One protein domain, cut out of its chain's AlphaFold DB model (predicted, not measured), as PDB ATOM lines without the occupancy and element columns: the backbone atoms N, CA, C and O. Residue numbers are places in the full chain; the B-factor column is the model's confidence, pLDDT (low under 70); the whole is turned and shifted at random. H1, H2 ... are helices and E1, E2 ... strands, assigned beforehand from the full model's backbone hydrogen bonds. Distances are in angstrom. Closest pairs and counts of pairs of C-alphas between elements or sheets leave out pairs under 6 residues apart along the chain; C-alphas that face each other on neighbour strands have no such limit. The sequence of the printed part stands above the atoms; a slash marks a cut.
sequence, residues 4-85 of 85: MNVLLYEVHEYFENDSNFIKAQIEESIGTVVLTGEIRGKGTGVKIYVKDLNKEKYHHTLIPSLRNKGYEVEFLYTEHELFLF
ATOM      1  N   MET A   4     -36.826  34.574   3.179       79.44
ATOM      2  CA  MET A   4     -35.389  34.864   3.320       79.44
ATOM      3  C   MET A   4     -34.570  34.617   2.058       79.44
ATOM      4  O   MET A   4     -33.636  35.362   1.795       79.44
ATOM      5  N   ASN A   5     -34.922  33.616   1.249       81.44
ATOM      6  CA  ASN A   5     -34.222  33.390  -0.019       81.44
ATOM      7  C   ASN A   5     -34.536  34.502  -1.023       81.44
ATOM      8  O   ASN A   5     -33.675  34.863  -1.816       81.44
ATOM      9  N   VAL A   6     -35.753  35.056  -0.963       83.62
ATOM     10  CA  VAL A   6     -36.134  36.227  -1.766       83.62
ATOM     11  C   VAL A   6     -35.341  37.447  -1.309       83.62
ATOM     12  O   VAL A   6     -34.694  38.073  -2.134       83.62
ATOM     13  N   LEU A   7     -35.297  37.722  -0.000       81.38
ATOM     14  CA  LEU A   7     -34.507  38.830   0.548       81.38
ATOM     15  C   LEU A   7     -33.017  38.712   0.187       81.38
ATOM     16  O   LEU A   7     -32.407  39.680  -0.250       81.38
ATOM     17  N   LEU A   8     -32.441  37.513   0.322       85.50
ATOM     18  CA  LEU A   8     -31.053  37.245  -0.045       85.50
ATOM     19  C   LEU A   8     -30.800  37.525  -1.533       85.50
ATOM     20  O   LEU A   8     -29.802  38.156  -1.872       85.50
ATOM     21  N   TYR A   9     -31.700  37.073  -2.407       86.06
ATOM     22  CA  TYR A   9     -31.612  37.327  -3.843       86.06
ATOM     23  C   TYR A   9     -31.682  38.827  -4.159       86.06
ATOM     24  O   TYR A   9     -30.836  39.328  -4.889       86.06
ATOM     25  N   GLU A  10     -32.620  39.565  -3.558       83.75
ATOM     26  CA  GLU A  10     -32.749  41.013  -3.774       83.75
ATOM     27  C   GLU A  10     -31.511  41.793  -3.318       83.75
ATOM     28  O   GLU A  10     -31.091  42.745  -3.976       83.75
ATOM     29  N   VAL A  11     -30.906  41.381  -2.203       83.81
ATOM     30  CA  VAL A  11     -29.650  41.958  -1.717       83.81
ATOM     31  C   VAL A  11     -28.516  41.692  -2.707       83.81
ATOM     32  O   VAL A  11     -27.796  42.623  -3.059       83.81
ATOM     33  N   HIS A  12     -28.359  40.451  -3.181       85.94
ATOM     34  CA  HIS A  12     -27.336  40.121  -4.180       85.94
ATOM     35  C   HIS A  12     -27.536  40.895  -5.485       85.94
ATOM     36  O   HIS A  12     -26.569  41.434  -6.009       85.94
ATOM     37  N   GLU A  13     -28.772  41.011  -5.973       85.38
ATOM     38  CA  GLU A  13     -29.090  41.763  -7.193       85.38
ATOM     39  C   GLU A  13     -28.751  43.257  -7.042       85.38
ATOM     40  O   GLU A  13     -28.138  43.849  -7.928       85.38
ATOM     41  N   TYR A  14     -29.057  43.865  -5.890       83.44
ATOM     42  CA  TYR A  14     -28.701  45.262  -5.617       83.44
ATOM     43  C   TYR A  14     -27.181  45.494  -5.629       83.44
ATOM     44  O   TYR A  14     -26.703  46.519  -6.124       83.44
ATOM     45  N   PHE A  15     -26.419  44.551  -5.075       82.88
ATOM     46  CA  PHE A  15     -24.975  44.671  -4.919       82.88
ATOM     47  C   PHE A  15     -24.154  44.057  -6.063       82.88
ATOM     48  O   PHE A  15     -22.928  44.163  -6.031       82.88
ATOM     49  N   GLU A  16     -24.784  43.476  -7.090       81.50
ATOM     50  CA  GLU A  16     -24.108  42.801  -8.212       81.50
ATOM     51  C   GLU A  16     -23.013  43.675  -8.855       81.50
ATOM     52  O   GLU A  16     -21.961  43.182  -9.256       81.50
ATOM     53  N   ASN A  17     -23.231  44.993  -8.881       79.06
ATOM     54  CA  ASN A  17     -22.317  45.975  -9.467       79.06
ATOM     55  C   ASN A  17     -21.603  46.861  -8.427       79.06
ATOM     56  O   ASN A  17     -20.912  47.817  -8.791       79.06
ATOM     57  N   ASP A  18     -21.752  46.580  -7.130       81.19
ATOM     58  CA  ASP A  18     -21.112  47.359  -6.073       81.19
ATOM     59  C   ASP A  18     -19.755  46.757  -5.687       81.19
ATOM     60  O   ASP A  18     -19.651  45.747  -4.998       81.19
ATOM     61  N   SER A  19     -18.678  47.448  -6.063       83.25
ATOM     62  CA  SER A  19     -17.301  47.094  -5.674       83.25
ATOM     63  C   SER A  19     -17.060  46.987  -4.155       83.25
ATOM     64  O   SER A  19     -16.044  46.414  -3.734       83.25
ATOM     65  N   ASN A  20     -17.949  47.577  -3.347       81.56
ATOM     66  CA  ASN A  20     -17.921  47.544  -1.891       81.56
ATOM     67  C   ASN A  20     -18.514  46.255  -1.316       81.56
ATOM     68  O   ASN A  20     -18.225  45.925  -0.170       81.56
ATOM     69  N   PHE A  21     -19.319  45.525  -2.085       85.25
ATOM     70  CA  PHE A  21     -19.930  44.279  -1.649       85.25
ATOM     71  C   PHE A  21     -18.923  43.131  -1.636       85.25
ATOM     72  O   PHE A  21     -18.081  42.999  -2.527       85.25
ATOM     73  N   ILE A  22     -19.006  42.298  -0.600       84.75
ATOM     74  CA  ILE A  22     -18.206  41.078  -0.466       84.75
ATOM     75  C   ILE A  22     -19.110  39.861  -0.635       84.75
ATOM     76  O   ILE A  22     -18.837  39.004  -1.472       84.75
ATOM     77  N   LYS A  23     -20.162  39.765   0.184       85.69
ATOM     78  CA  LYS A  23     -21.147  38.679   0.144       85.69
ATOM     79  C   LYS A  23     -22.382  39.031   0.971       85.69
ATOM     80  O   LYS A  23     -22.312  39.855   1.880       85.69
ATOM     81  N   ALA A  24     -23.477  38.322   0.723       85.56
ATOM     82  CA  ALA A  24     -24.627  38.255   1.614       85.56
ATOM     83  C   ALA A  24     -24.957  36.789   1.906       85.56
ATOM     84  O   ALA A  24     -24.836  35.939   1.020       85.56
ATOM     85  N   GLN A  25     -25.359  36.486   3.139       84.88
ATOM     86  CA  GLN A  25     -25.759  35.140   3.552       84.88
ATOM     87  C   GLN A  25     -26.877  35.199   4.591       84.88
ATOM     88  O   GLN A  25     -26.980  36.161   5.346       84.88
ATOM     89  N   ILE A  26     -27.722  34.169   4.624       84.31
ATOM     90  CA  ILE A  26     -28.731  34.031   5.675       84.31
ATOM     91  C   ILE A  26     -28.019  33.558   6.941       84.31
ATOM     92  O   ILE A  26     -27.337  32.534   6.912       84.31
ATOM     93  N   GLU A  27     -28.194  34.284   8.038       79.56
ATOM     94  CA  GLU A  27     -27.747  33.860   9.360       79.56
ATOM     95  C   GLU A  27     -28.921  33.809  10.330       79.56
ATOM     96  O   GLU A  27     -29.802  34.669  10.337       79.56
ATOM     97  N   GLU A  28     -28.928  32.787  11.178       69.31
ATOM     98  CA  GLU A  28     -29.763  32.784  12.369       69.31
ATOM     99  C   GLU A  28     -29.056  33.619  13.432       69.31
ATOM    100  O   GLU A  28     -28.027  33.218  13.974       69.31
ATOM    101  N   SER A  29     -29.601  34.798  13.730       60.41
ATOM    102  CA  SER A  29     -29.127  35.601  14.846       60.41
ATOM    103  C   SER A  29     -29.527  34.894  16.139       60.41
ATOM    104  O   SER A  29     -30.672  34.955  16.604       60.41
ATOM    105  N   ILE A  30     -28.574  34.159  16.716       48.81
ATOM    106  CA  ILE A  30     -28.690  33.567  18.046       48.81
ATOM    107  C   ILE A  30     -28.479  34.706  19.043       48.81
ATOM    108  O   ILE A  30     -27.374  34.896  19.537       48.81
ATOM    109  N   GLY A  31     -29.529  35.507  19.266       50.22
ATOM    110  CA  GLY A  31     -29.621  36.533  20.310       50.22
ATOM    111  C   GLY A  31     -28.294  37.220  20.621       50.22
ATOM    112  O   GLY A  31     -27.774  37.073  21.724       50.22
ATOM    113  N   THR A  32     -27.695  37.894  19.640       45.34
ATOM    114  CA  THR A  32     -26.438  38.604  19.881       45.34
ATOM    115  C   THR A  32     -26.759  40.043  20.246       45.34
ATOM    116  O   THR A  32     -27.266  40.817  19.439       45.34
ATOM    117  N   VAL A  33     -26.511  40.339  21.521       46.97
ATOM    118  CA  VAL A  33     -26.629  41.643  22.171       46.97
ATOM    119  C   VAL A  33     -25.951  42.705  21.317       46.97
ATOM    120  O   VAL A  33     -24.741  42.658  21.103       46.97
ATOM    121  N   VAL A  34     -26.721  43.691  20.871       44.69
ATOM    122  CA  VAL A  34     -26.157  44.914  20.309       44.69
ATOM    123  C   VAL A  34     -26.202  45.947  21.414       44.69
ATOM    124  O   VAL A  34     -27.251  46.131  22.017       44.69
ATOM    125  N   LEU A  35     -25.024  46.507  21.699       41.81
ATOM    126  CA  LEU A  35     -24.587  47.730  22.403       41.81
ATOM    127  C   LEU A  35     -25.579  48.606  23.218       41.81
ATOM    128  O   LEU A  35     -25.122  49.390  24.042       41.81
ATOM    129  N   THR A  36     -26.894  48.489  23.052       43.12
ATOM    130  CA  THR A  36     -27.965  49.158  23.807       43.12
ATOM    131  C   THR A  36     -28.544  48.324  24.958       43.12
ATOM    132  O   THR A  36     -29.335  48.840  25.741       43.12
ATOM    133  N   GLY A  37     -28.150  47.052  25.106       40.56
ATOM    134  CA  GLY A  37     -28.613  46.184  26.200       40.56
ATOM    135  C   GLY A  37     -29.990  45.544  25.978       40.56
ATOM    136  O   GLY A  37     -30.474  44.827  26.854       40.56
ATOM    137  N   GLU A  38     -30.607  45.741  24.812       40.75
ATOM    138  CA  GLU A  38     -31.846  45.056  24.443       40.75
ATOM    139  C   GLU A  38     -31.547  43.694  23.805       40.75
ATOM    140  O   GLU A  38     -30.924  43.582  22.748       40.75
ATOM    141  N   ILE A  39     -32.005  42.626  24.463       47.53
ATOM    142  CA  ILE A  39     -31.964  41.265  23.927       47.53
ATOM    143  C   ILE A  39     -33.133  41.135  22.951       47.53
ATOM    144  O   ILE A  39     -34.259  40.839  23.357       47.53
ATOM    145  N   ARG A  40     -32.889  41.364  21.659       50.41
ATOM    146  CA  ARG A  40     -33.887  41.047  20.635       50.41
ATOM    147  C   ARG A  40     -33.918  39.549  20.353       50.41
ATOM    148  O   ARG A  40     -32.892  38.868  20.366       50.41
ATOM    149  N   GLY A  41     -35.140  39.038  20.208       45.06
ATOM    150  CA  GLY A  41     -35.441  37.614  20.102       45.06
ATOM    151  C   GLY A  41     -34.722  36.939  18.935       45.06
ATOM    152  O   GLY A  41     -34.353  37.581  17.957       45.06
ATOM    153  N   LYS A  42     -34.533  35.620  19.055       54.94
ATOM    154  CA  LYS A  42     -33.983  34.773  17.989       54.94
ATOM    155  C   LYS A  42     -34.711  35.054  16.673       54.94
ATOM    156  O   LYS A  42     -35.923  34.857  16.596       54.94
ATOM    157  N   GLY A  43     -33.967  35.478  15.660       62.34
ATOM    158  CA  GLY A  43     -34.494  35.790  14.338       62.34
ATOM    159  C   GLY A  43     -33.529  35.320  13.262       62.34
ATOM    160  O   GLY A  43     -32.315  35.462  13.400       62.34
ATOM    161  N   THR A  44     -34.058  34.737  12.195       71.62
ATOM    162  CA  THR A  44     -33.296  34.531  10.961       71.62
ATOM    163  C   THR A  44     -33.234  35.868  10.229       71.62
ATOM    164  O   THR A  44     -34.232  36.577  10.199       71.62
ATOM    165  N   GLY A  45     -32.090  36.217   9.652       77.69
ATOM    166  CA  GLY A  45     -31.893  37.458   8.907       77.69
ATOM    167  C   GLY A  45     -30.886  37.286   7.774       77.69
ATOM    168  O   GLY A  45     -30.246  36.242   7.652       77.69
ATOM    169  N   VAL A  46     -30.738  38.300   6.924       79.81
ATOM    170  CA  VAL A  46     -29.690  38.357   5.897       79.81
ATOM    171  C   VAL A  46     -28.563  39.251   6.388       79.81
ATOM    172  O   VAL A  46     -28.753  40.439   6.632       79.81
ATOM    173  N   LYS A  47     -27.373  38.668   6.508       82.12
ATOM    174  CA  LYS A  47     -26.146  39.362   6.869       82.12
ATOM    175  C   LYS A  47     -25.372  39.749   5.612       82.12
ATOM    176  O   LYS A  47     -25.101  38.897   4.765       82.12
ATOM    177  N   ILE A  48     -25.014  41.021   5.493       81.25
ATOM    178  CA  ILE A  48     -24.295  41.617   4.365       81.25
ATOM    179  C   ILE A  48     -22.890  41.982   4.829       81.25
ATOM    180  O   ILE A  48     -22.715  42.601   5.874       81.25
ATOM    181  N   TYR A  49     -21.900  41.631   4.023       82.00
ATOM    182  CA  TYR A  49     -20.498  41.940   4.244       82.00
ATOM    183  C   TYR A  49     -20.044  42.952   3.202       82.00
ATOM    184  O   TYR A  49     -20.198  42.718   1.997       82.00
ATOM    185  N   VAL A  50     -19.460  44.053   3.666       83.06
ATOM    186  CA  VAL A  50     -18.958  45.130   2.807       83.06
ATOM    187  C   VAL A  50     -17.537  45.522   3.202       83.06
ATOM    188  O   VAL A  50     -17.113  45.301   4.333       83.06
ATOM    189  N   LYS A  51     -16.773  46.077   2.258       82.69
ATOM    190  CA  LYS A  51     -15.375  46.484   2.488       82.69
ATOM    191  C   LYS A  51     -15.270  47.758   3.322       82.69
ATOM    192  O   LYS A  51     -14.349  47.883   4.115       82.69
ATOM    193  N   ASP A  52     -16.189  48.692   3.112       80.44
ATOM    194  CA  ASP A  52     -16.246  49.976   3.803       80.44
ATOM    195  C   ASP A  52     -17.695  50.281   4.192       80.44
ATOM    196  O   ASP A  52     -18.533  50.533   3.324       80.44
ATOM    197  N   LEU A  53     -17.993  50.250   5.493       71.25
ATOM    198  CA  LEU A  53     -19.324  50.562   6.024       71.25
ATOM    199  C   LEU A  53     -19.692  52.042   5.921       71.25
ATOM    200  O   LEU A  53     -20.879  52.365   5.923       71.25
ATOM    201  N   ASN A  54     -18.707  52.932   5.787       69.88
ATOM    202  CA  ASN A  54     -18.935  54.373   5.698       69.88
ATOM    203  C   ASN A  54     -19.334  54.813   4.283       69.88
ATOM    204  O   ASN A  54     -19.628  55.985   4.049       69.88
ATOM    205  N   LYS A  55     -19.372  53.895   3.310       67.81
ATOM    206  CA  LYS A  55     -19.937  54.162   1.985       67.81
ATOM    207  C   LYS A  55     -21.464  54.182   2.062       67.81
ATOM    208  O   LYS A  55     -22.133  53.279   1.585       67.81
ATOM    209  N   GLU A  56     -22.036  55.260   2.587       65.06
ATOM    210  CA  GLU A  56     -23.453  55.369   2.984       65.06
ATOM    211  C   GLU A  56     -24.524  55.196   1.881       65.06
ATOM    212  O   GLU A  56     -25.720  55.330   2.145       65.06
ATOM    213  N   LYS A  57     -24.161  54.885   0.630       68.50
ATOM    214  CA  LYS A  57     -25.117  54.820  -0.490       68.50
ATOM    215  C   LYS A  57     -26.289  53.876  -0.220       68.50
ATOM    216  O   LYS A  57     -27.419  54.240  -0.526       68.50
ATOM    217  N   TYR A  58     -26.048  52.714   0.387       72.06
ATOM    218  CA  TYR A  58     -27.099  51.735   0.694       72.06
ATOM    219  C   TYR A  58     -28.095  52.219   1.753       72.06
ATOM    220  O   TYR A  58     -29.245  51.776   1.719       72.06
ATOM    221  N   HIS A  59     -27.720  53.163   2.628       68.44
ATOM    222  CA  HIS A  59     -28.652  53.711   3.616       68.44
ATOM    223  C   HIS A  59     -29.808  54.476   2.967       68.44
ATOM    224  O   HIS A  59     -30.936  54.468   3.461       68.44
ATOM    225  N   HIS A  60     -29.545  55.095   1.819       72.31
ATOM    226  CA  HIS A  60     -30.511  55.945   1.133       72.31
ATOM    227  C   HIS A  60     -31.251  55.249  -0.017       72.31
ATOM    228  O   HIS A  60     -32.202  55.817  -0.548       72.31
ATOM    229  N   THR A  61     -30.860  54.031  -0.401       75.81
ATOM    230  CA  THR A  61     -31.410  53.325  -1.576       75.81
ATOM    231  C   THR A  61     -31.955  51.939  -1.235       75.81
ATOM    232  O   THR A  61     -33.141  51.676  -1.442       75.81
ATOM    233  N   LEU A  62     -31.120  51.059  -0.677       76.50
ATOM    234  CA  LEU A  62     -31.488  49.680  -0.369       76.50
ATOM    235  C   LEU A  62     -32.492  49.635   0.788       76.50
ATOM    236  O   LEU A  62     -33.504  48.950   0.680       76.50
ATOM    237  N   ILE A  63     -32.270  50.421   1.851       74.00
ATOM    238  CA  ILE A  63     -33.176  50.444   3.016       74.00
ATOM    239  C   ILE A  63     -34.595  50.851   2.625       74.00
ATOM    240  O   ILE A  63     -35.523  50.103   2.944       74.00
ATOM    241  N   PRO A  64     -34.814  51.998   1.948       78.19
ATOM    242  CA  PRO A  64     -36.170  52.392   1.589       78.19
ATOM    243  C   PRO A  64     -36.826  51.384   0.641       78.19
ATOM    244  O   PRO A  64     -38.013  51.109   0.784       78.19
ATOM    245  N   SER A  65     -36.058  50.791  -0.282       79.81
ATOM    246  CA  SER A  65     -36.558  49.764  -1.205       79.81
ATOM    247  C   SER A  65     -37.059  48.520  -0.464       79.81
ATOM    248  O   SER A  65     -38.191  48.086  -0.681       79.81
ATOM    249  N   LEU A  66     -36.268  47.992   0.472       79.69
ATOM    250  CA  LEU A  66     -36.638  46.822   1.273       79.69
ATOM    251  C   LEU A  66     -37.816  47.112   2.216       79.69
ATOM    252  O   LEU A  66     -38.742  46.307   2.311       79.69
ATOM    253  N   ARG A  67     -37.847  48.292   2.852       78.94
ATOM    254  CA  ARG A  67     -38.980  48.713   3.697       78.94
ATOM    255  C   ARG A  67     -40.275  48.864   2.900       78.94
ATOM    256  O   ARG A  67     -41.319  48.414   3.362       78.94
ATOM    257  N   ASN A  68     -40.217  49.419   1.687       81.00
ATOM    258  CA  ASN A  68     -41.382  49.518   0.797       81.00
ATOM    259  C   ASN A  68     -41.941  48.145   0.395       81.00
ATOM    260  O   ASN A  68     -43.129  48.026   0.109       81.00
ATOM    261  N   LYS A  69     -41.101  47.105   0.397       77.62
ATOM    262  CA  LYS A  69     -41.502  45.714   0.141       77.62
ATOM    263  C   LYS A  69     -41.998  44.978   1.394       77.62
ATOM    264  O   LYS A  69     -42.424  43.831   1.291       77.62
ATOM    265  N   GLY A  70     -41.988  45.636   2.556       74.94
ATOM    266  CA  GLY A  70     -42.491  45.090   3.817       74.94
ATOM    267  C   GLY A  70     -41.475  44.271   4.618       74.94
ATOM    268  O   GLY A  70     -41.896  43.481   5.460       74.94
ATOM    269  N   TYR A  71     -40.172  44.434   4.362       74.00
ATOM    270  CA  TYR A  71     -39.106  43.826   5.170       74.00
ATOM    271  C   TYR A  71     -38.732  44.707   6.371       74.00
ATOM    272  O   TYR A  71     -38.724  45.941   6.270       74.00
ATOM    273  N   GLU A  72     -38.392  44.083   7.502       70.25
ATOM    274  CA  GLU A  72     -38.009  44.781   8.731       70.25
ATOM    275  C   GLU A  72     -36.490  44.969   8.764       70.25
ATOM    276  O   GLU A  72     -35.706  44.137   9.205       70.25
ATOM    277  N   VAL A  73     -36.039  46.107   8.252       67.50
ATOM    278  CA  VAL A  73     -34.606  46.374   8.129       67.50
ATOM    279  C   VAL A  73     -34.048  47.018   9.403       67.50
ATOM    280  O   VAL A  73     -34.356  48.186   9.683       67.50
ATOM    281  N   GLU A  74     -33.165  46.298  10.107       66.94
ATOM    282  CA  GLU A  74     -32.440  46.779  11.295       66.94
ATOM    283  C   GLU A  74     -30.924  46.680  11.147       66.94
ATOM    284  O   GLU A  74     -30.382  45.597  10.973       66.94
ATOM    285  N   PHE A  75     -30.219  47.802  11.299       63.19
ATOM    286  CA  PHE A  75     -28.767  47.830  11.158       63.19
ATOM    287  C   PHE A  75     -28.058  47.543  12.466       63.19
ATOM    288  O   PHE A  75     -28.145  48.315  13.420       63.19
ATOM    289  N   LEU A  76     -27.275  46.472  12.457       63.78
ATOM    290  CA  LEU A  76     -26.256  46.225  13.461       63.78
ATOM    291  C   LEU A  76     -24.915  46.578  12.824       63.78
ATOM    292  O   LEU A  76     -24.418  45.815  12.005       63.78
ATOM    293  N   TYR A  77     -24.366  47.747  13.156       59.41
ATOM    294  CA  TYR A  77     -23.035  48.142  12.698       59.41
ATOM    295  C   TYR A  77     -21.988  47.428  13.557       59.41
ATOM    296  O   TYR A  77     -21.610  47.906  14.626       59.41
ATOM    297  N   THR A  78     -21.542  46.260  13.113       61.91
ATOM    298  CA  THR A  78     -20.251  45.691  13.533       61.91
ATOM    299  C   THR A  78     -19.228  46.050  12.465       61.91
ATOM    300  O   THR A  78     -19.632  46.270  11.337       61.91
ATOM    301  N   GLU A  79     -17.932  46.142  12.784       57.69
ATOM    302  CA  GLU A  79     -16.886  46.822  11.983       57.69
ATOM    303  C   GLU A  79     -16.887  46.598  10.448       57.69
ATOM    304  O   GLU A  79     -16.336  47.440   9.746       57.69
ATOM    305  N   HIS A  80     -17.514  45.535   9.909       58.66
ATOM    306  CA  HIS A  80     -17.663  45.287   8.460       58.66
ATOM    307  C   HIS A  80     -18.994  44.621   8.025       58.66
ATOM    308  O   HIS A  80     -19.090  44.111   6.903       58.66
ATOM    309  N   GLU A  81     -20.016  44.557   8.888       64.31
ATOM    310  CA  GLU A  81     -21.204  43.723   8.648       64.31
ATOM    311  C   GLU A  81     -22.515  44.496   8.869       64.31
ATOM    312  O   GLU A  81     -22.592  45.390   9.707       64.31
ATOM    313  N   LEU A  82     -23.555  44.137   8.110       66.31
ATOM    314  CA  LEU A  82     -24.925  44.644   8.244       66.31
ATOM    315  C   LEU A  82     -25.867  43.450   8.417       66.31
ATOM    316  O   LEU A  82     -25.665  42.422   7.778       66.31
ATOM    317  N   PHE A  83     -26.917  43.580   9.221       64.75
ATOM    318  CA  PHE A  83     -27.971  42.568   9.357       64.75
ATOM    319  C   PHE A  83     -29.298  43.117   8.816       64.75
ATOM    320  O   PHE A  83     -29.501  44.324   8.799       64.75
ATOM    321  N   LEU A  84     -30.178  42.250   8.317       66.69
ATOM    322  CA  LEU A  84     -31.512  42.576   7.797       66.69
ATOM    323  C   LEU A  84     -32.496  41.505   8.294       66.69
ATOM    324  O   LEU A  84     -32.150  40.327   8.195       66.69
ATOM    325  N   PHE A  85     -33.685  41.874   8.783       60.78
ATOM    326  CA  PHE A  85     -34.697  40.933   9.291       60.78
ATOM    327  C   PHE A  85     -35.941  40.839   8.383       60.78
ATOM    328  O   PHE A  85     -36.269  41.795   7.638       60.78
TER     329      PHE A  85
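This is residues 4 to 85 of the 85 residues of an uncharacterized protein of Peribacillus asahii (UniProt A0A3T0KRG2). A small twisted sheet of three strands, E1, E2 and E3, has helix H1 packed over one face, along E1 and E2; helix H2 lies off the sheet, close to H1. The long loop of residues 30 to 42 reaches beyond one end of the hairpin E1 and E2. The 82 printed residues run H1 E1 E2 H2 E3, class mixed, with sheet order E1 - E2 - E3, all antiparallel. The whole is compact, with a radius of gyration of the C-alphas of 12.3 A and spans of 35 by 25 by 20 A.

Find C-alpha 4 at (-35.389, 34.864, 3.320); from there H1 runs to residue 15, 16.5 A. E1, residues 21 to 29, spans 20.8 A and bends by 63 degrees at residue 26. E2, residues 43 to 50, spans 21.5 A. H2, residues 57 to 68, spans 17.2 A. E3, residues 81 to 84, spans 10.4 A and ends at C-alpha 84, (-31.512, 42.576, 7.797).

H1 is on the sheet at a height of 9.0 A, making two layers, a helix on one face of a sheet. Its closest C-alphas to E2 are Leu 8 and Val 46, 6.2 A. Look across E1 and E2 for N 25 and O 47, 2.9 A, and across E2 and E3 for N 48 and O 82, 2.8 A, both within hydrogen-bond range. H2 is not on the sheet; it is close to but not clearly touching H1, the closest C-alphas being Tyr 14 and Leu 62, 7.4 A. Every O i to N i+4 pair is within hydrogen-bond range in H1, and 6 of 8 in H2.

The C-alphas farthest apart, Asn 17 and Gly 37, are 36.2 A apart. The printed part has no cut. The links E1 to E2 and H2 to E3 are long. In this model pLDDT is under 70 for 34 residues, among them 28 to 43 and 73 to 85.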